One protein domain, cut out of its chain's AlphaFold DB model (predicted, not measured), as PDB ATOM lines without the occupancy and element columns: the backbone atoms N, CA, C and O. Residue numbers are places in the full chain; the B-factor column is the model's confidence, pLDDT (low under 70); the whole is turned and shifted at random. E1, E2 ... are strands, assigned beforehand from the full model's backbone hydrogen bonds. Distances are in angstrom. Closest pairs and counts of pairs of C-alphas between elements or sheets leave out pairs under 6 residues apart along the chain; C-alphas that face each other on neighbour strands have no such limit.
ATOM      1  N   ARG A   2     -43.575 -12.317 -50.385       52.34
ATOM      2  CA  ARG A   2     -44.277 -11.019 -50.521       52.34
ATOM      3  C   ARG A   2     -44.923 -10.494 -49.226       52.34
ATOM      4  O   ARG A   2     -45.007  -9.287 -49.071       52.34
ATOM      5  N   ASP A   3     -45.294 -11.365 -48.285       66.12
ATOM      6  CA  ASP A   3     -45.917 -10.941 -47.018       66.12
ATOM      7  C   ASP A   3     -44.921 -10.567 -45.907       66.12
ATOM      8  O   ASP A   3     -45.300  -9.896 -44.948       66.12
ATOM      9  N   VAL A   4     -43.651 -10.983 -46.028       73.19
ATOM     10  CA  VAL A   4     -42.608 -10.725 -45.015       73.19
ATOM     11  C   VAL A   4     -42.046  -9.313 -45.170       73.19
ATOM     12  O   VAL A   4     -41.781  -8.643 -44.179       73.19
ATOM     13  N   VAL A   5     -41.896  -8.837 -46.408       81.88
ATOM     14  CA  VAL A   5     -41.245  -7.557 -46.707       81.88
ATOM     15  C   VAL A   5     -42.289  -6.510 -47.069       81.88
ATOM     16  O   VAL A   5     -42.968  -6.620 -48.088       81.88
ATOM     17  N   LYS A   6     -42.388  -5.469 -46.243       87.12
ATOM     18  CA  LYS A   6     -43.195  -4.273 -46.511       87.12
ATOM     19  C   LYS A   6     -42.254  -3.073 -46.644       87.12
ATOM     20  O   LYS A   6     -41.342  -2.975 -45.824       87.12
ATOM     21  N   PRO A   7     -42.456  -2.170 -47.622       89.88
ATOM     22  CA  PRO A   7     -41.619  -0.982 -47.752       89.88
ATOM     23  C   PRO A   7     -41.551  -0.180 -46.452       89.88
ATOM     24  O   PRO A   7     -42.571  -0.016 -45.774       89.88
ATOM     25  N   GLY A   8     -40.358   0.289 -46.094       92.69
ATOM     26  CA  GLY A   8     -40.135   1.038 -44.855       92.69
ATOM     27  C   GLY A   8     -40.172   0.184 -43.584       92.69
ATOM     28  O   GLY A   8     -40.310   0.730 -42.494       92.69
ATOM     29  N   LYS A   9     -40.103  -1.152 -43.690       92.44
ATOM     30  CA  LYS A   9     -40.055  -2.059 -42.533       92.44
ATOM     31  C   LYS A   9     -39.091  -3.221 -42.753       92.44
ATOM     32  O   LYS A   9     -38.948  -3.729 -43.863       92.44
ATOM     33  N   LEU A  10     -38.494  -3.688 -41.658       93.44
ATOM     34  CA  LEU A  10     -37.778  -4.960 -41.610       93.44
ATOM     35  C   LEU A  10     -38.745  -6.086 -41.235       93.44
ATOM     36  O   LEU A  10     -39.402  -6.036 -40.194       93.44
ATOM     37  N   GLY A  11     -38.819  -7.107 -42.081       92.62
ATOM     38  CA  GLY A  11     -39.515  -8.357 -41.802       92.62
ATOM     39  C   GLY A  11     -38.551  -9.441 -41.346       92.62
ATOM     40  O   GLY A  11     -37.470  -9.580 -41.917       92.62
ATOM     41  N   LEU A  12     -38.938 -10.224 -40.335       92.88
ATOM     42  CA  LEU A  12     -38.158 -11.379 -39.888       92.88
ATOM     43  C   LEU A  12     -38.270 -12.498 -40.928       92.88
ATOM     44  O   LEU A  12     -39.341 -13.074 -41.122       92.88
ATOM     45  N   LEU A  13     -37.162 -12.794 -41.599       92.75
ATOM     46  CA  LEU A  13     -37.094 -13.820 -42.630       92.75
ATOM     47  C   LEU A  13     -36.720 -15.182 -42.047       92.75
ATOM     48  O   LEU A  13     -37.294 -16.189 -42.461       92.75
ATOM     49  N   ALA A  14     -35.772 -15.219 -41.109       92.69
ATOM     50  CA  ALA A  14     -35.336 -16.455 -40.473       92.69
ATOM     51  C   ALA A  14     -34.869 -16.244 -39.025       92.69
ATOM     52  O   ALA A  14     -34.346 -15.181 -38.685       92.69
ATOM     53  N   ALA A  15     -35.036 -17.272 -38.192       92.88
ATOM     54  CA  ALA A  15     -34.642 -17.295 -36.782       92.88
ATOM     55  C   ALA A  15     -34.349 -18.731 -36.304       92.88
ATOM     56  O   ALA A  15     -34.661 -19.692 -37.008       92.88
ATOM     57  N   LEU A  16     -33.770 -18.872 -35.103       89.81
ATOM     58  CA  LEU A  16     -33.423 -20.170 -34.499       89.81
ATOM     59  C   LEU A  16     -34.609 -21.144 -34.427       89.81
ATOM     60  O   LEU A  16     -34.465 -22.336 -34.670       89.81
ATOM     61  N   GLU A  17     -35.790 -20.617 -34.130       80.81
ATOM     62  CA  GLU A  17     -37.058 -21.324 -34.251       80.81
ATOM     63  C   GLU A  17     -37.978 -20.470 -35.115       80.81
ATOM     64  O   GLU A  17     -38.017 -19.248 -34.945       80.81
ATOM     65  N   GLY A  18     -38.708 -21.095 -36.040       66.19
ATOM     66  CA  GLY A  18     -39.630 -20.411 -36.947       66.19
ATOM     67  C   GLY A  18     -40.776 -19.708 -36.212       66.19
ATOM     68  O   GLY A  18     -41.895 -20.211 -36.149       66.19
ATOM     69  N   ARG A  19     -40.515 -18.527 -35.643       69.62
ATOM     70  CA  ARG A  19     -41.530 -17.666 -35.029       69.62
ATOM     71  C   ARG A  19     -42.262 -16.884 -36.113       69.62
ATOM     72  O   ARG A  19     -41.637 -16.270 -36.972       69.62
ATOM     73  N   GLY A  20     -43.593 -16.875 -36.054       67.56
ATOM     74  CA  GLY A  20     -44.427 -15.981 -36.868       67.56
ATOM     75  C   GLY A  20     -44.308 -16.164 -38.389       67.56
ATOM     76  O   GLY A  20     -44.525 -15.204 -39.119       67.56
ATOM     77  N   GLY A  21     -43.952 -17.362 -38.867       76.88
ATOM     78  CA  GLY A  21     -43.782 -17.649 -40.300       76.88
ATOM     79  C   GLY A  21     -42.365 -17.426 -40.842       76.88
ATOM     80  O   GLY A  21     -42.151 -17.578 -42.044       76.88
ATOM     81  N   ALA A  22     -41.400 -17.096 -39.978       88.12
ATOM     82  CA  ALA A  22     -39.987 -17.072 -40.334       88.12
ATOM     83  C   ALA A  22     -39.448 -18.487 -40.607       88.12
ATOM     84  O   ALA A  22     -39.874 -19.469 -39.991       88.12
ATOM     85  N   LEU A  23     -38.472 -18.585 -41.508       91.81
ATOM     86  CA  LEU A  23     -37.731 -19.817 -41.754       91.81
ATOM     87  C   LEU A  23     -36.898 -20.190 -40.522       91.81
ATOM     88  O   LEU A  23     -36.391 -19.328 -39.806       91.81
ATOM     89  N   THR A  24     -36.731 -21.488 -40.288       92.81
ATOM     90  CA  THR A  24     -35.834 -21.973 -39.232       92.81
ATOM     91  C   THR A  24     -34.391 -21.947 -39.732       92.81
ATOM     92  O   THR A  24     -34.118 -22.386 -40.850       92.81
ATOM     93  N   MET A  25     -33.467 -21.454 -38.909       91.81
ATOM     94  CA  MET A  25     -32.023 -21.551 -39.130       91.81
ATOM     95  C   MET A  25     -31.339 -22.189 -37.919       91.81
ATOM     96  O   MET A  25     -31.746 -21.973 -36.786       91.81
ATOM     97  N   HIS A  26     -30.252 -22.927 -38.135       91.81
ATOM     98  CA  HIS A  26     -29.469 -23.531 -37.049       91.81
ATOM     99  C   HIS A  26     -28.313 -22.621 -36.614       91.81
ATOM    100  O   HIS A  26     -27.157 -23.037 -36.567       91.81
ATOM    101  N   ALA A  27     -28.629 -21.359 -36.340       89.50
ATOM    102  CA  ALA A  27     -27.689 -20.366 -35.839       89.50
ATOM    103  C   ALA A  27     -28.385 -19.470 -34.811       89.50
ATOM    104  O   ALA A  27     -29.578 -19.193 -34.927       89.50
ATOM    105  N   ASP A  28     -27.633 -18.989 -33.823       90.31
ATOM    106  CA  ASP A  28     -28.118 -18.028 -32.824       90.31
ATOM    107  C   ASP A  28     -28.127 -16.594 -33.394       90.31
ATOM    108  O   ASP A  28     -27.421 -15.687 -32.936       90.31
ATOM    109  N   ALA A  29     -28.911 -16.410 -34.455       91.44
ATOM    110  CA  ALA A  29     -29.031 -15.166 -35.195       91.44
ATOM    111  C   ALA A  29     -30.469 -14.930 -35.675       91.44
ATOM    112  O   ALA A  29     -31.289 -15.845 -35.774       91.44
ATOM    113  N   LEU A  30     -30.752 -13.670 -35.992       92.81
ATOM    114  CA  LEU A  30     -31.990 -13.231 -36.619       92.81
ATOM    115  C   LEU A  30     -31.636 -12.636 -37.979       92.81
ATOM    116  O   LEU A  30     -30.761 -11.776 -38.071       92.81
ATOM    117  N   LEU A  31     -32.308 -13.101 -39.031       93.62
ATOM    118  CA  LEU A  31     -32.149 -12.558 -40.376       93.62
ATOM    119  C   LEU A  31     -33.397 -11.778 -40.750       93.62
ATOM    120  O   LEU A  31     -34.494 -12.335 -40.833       93.62
ATOM    121  N   TYR A  32     -33.198 -10.495 -41.018       94.25
ATOM    122  CA  TYR A  32     -34.238  -9.585 -41.460       94.25
ATOM    123  C   TYR A  32     -34.062  -9.230 -42.931       94.25
ATOM    124  O   TYR A  32     -32.955  -9.251 -43.467       94.25
ATOM    125  N   MET A  33     -35.166  -8.873 -43.578       94.75
ATOM    126  CA  MET A  33     -35.172  -8.343 -44.935       94.75
ATOM    127  C   MET A  33     -36.112  -7.145 -45.009       94.75
ATOM    128  O   MET A  33     -37.190  -7.152 -44.413       94.75
ATOM    129  N   GLY A  34     -35.707  -6.120 -45.744       94.00
ATOM    130  CA  GLY A  34     -36.473  -4.895 -45.925       94.00
ATOM    131  C   GLY A  34     -36.207  -4.292 -47.293       94.00
ATOM    132  O   GLY A  34     -35.191  -4.581 -47.923       94.00
ATOM    133  N   ILE A  35     -37.137  -3.457 -47.741       94.44
ATOM    134  CA  ILE A  35     -36.949  -2.571 -48.888       94.44
ATOM    135  C   ILE A  35     -37.222  -1.160 -48.384       94.44
ATOM    136  O   ILE A  35     -38.252  -0.912 -47.750       94.44
ATOM    137  N   LEU A  36     -36.290  -0.260 -48.660       94.25
ATOM    138  CA  LEU A  36     -36.416   1.165 -48.404       94.25
ATOM    139  C   LEU A  36     -36.607   1.879 -49.738       94.25
ATOM    140  O   LEU A  36     -35.896   1.594 -50.700       94.25
ATOM    141  N   PHE A  37     -37.582   2.780 -49.785       93.56
ATOM    142  CA  PHE A  37     -37.685   3.785 -50.838       93.56
ATOM    143  C   PHE A  37     -37.054   5.101 -50.382       93.56
ATOM    144  O   PHE A  37     -36.724   5.271 -49.207       93.56
ATOM    145  N   ASP A  38     -36.913   6.036 -51.315       91.25
ATOM    146  CA  ASP A  38     -36.327   7.349 -51.060       91.25
ATOM    147  C   ASP A  38     -36.974   8.037 -49.847       91.25
ATOM    148  O   ASP A  38     -38.199   8.054 -49.693       91.25
ATOM    149  N   ASN A  39     -36.133   8.631 -48.996       90.00
ATOM    150  CA  ASN A  39     -36.515   9.316 -47.754       90.00
ATOM    151  C   ASN A  39     -37.195   8.430 -46.691       90.00
ATOM    152  O   ASN A  39     -37.790   8.961 -45.752       90.00
ATOM    153  N   GLN A  40     -37.131   7.101 -46.812       95.00
ATOM    154  CA  GLN A  40     -37.548   6.198 -45.741       95.00
ATOM    155  C   GLN A  40     -36.380   5.843 -44.825       95.00
ATOM    156  O   GLN A  40     -35.259   5.615 -45.273       95.00
ATOM    157  N   GLU A  41     -36.693   5.721 -43.541       94.38
ATOM    158  CA  GLU A  41     -35.758   5.336 -42.493       94.38
ATOM    159  C   GLU A  41     -36.317   4.145 -41.715       94.38
ATOM    160  O   GLU A  41     -37.533   3.997 -41.554       94.38
TER     161      GLU A  41
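What this domain is: This is residues 2 to 41 of the 67 residues of the protein "Pirin_C_2 domain-containing protein" of Candidatus Lambdaproteobacteria bacterium (UniProt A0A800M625). This is a small piece with little regular structure: one hairpin of two short strands, E1 and E2, whose long loop, residues 16 to 30, folds back so that residues 23 to 24 pair with residues 14 to 15 of E1. The printed part has 40 residues, with no named helix and two named strands, E1 then E2, antiparallel; the class is all strand, with 10 residues in named elements. It is loose, with a radius of gyration of the C-alphas of 11.3 A, and only just flat, spanning 35 by 18 by 10 A.

Where its parts are: Find C-alpha 10 at (-37.778, -4.960, -41.610); from there E1, residues 10 to 15, runs 13.6 A. E2, residues 31 to 34, runs 10.4 A to C-alpha 34 at (-36.473, -4.895, -45.925).

How they stand to each other: Compare E1 with E2, its antiparallel neighbour in the hairpin, at 157 degrees between directions. C-alphas 10 and 34 face each other at 4.5 A. N 11 and O 33, 2.8 A apart, are within hydrogen-bond range. Residues 14 to 15 of E1 also pair with residues 23 to 24, parallel.

The domain as a whole: Look from His 26 to Asn 39 for the two C-alphas farthest apart, 35.3 A. The printed part has no cut, and the link from E1 to E2 is long, 15 residues. Model confidence is under 70 at residues 2 to 3 and 18 to 20.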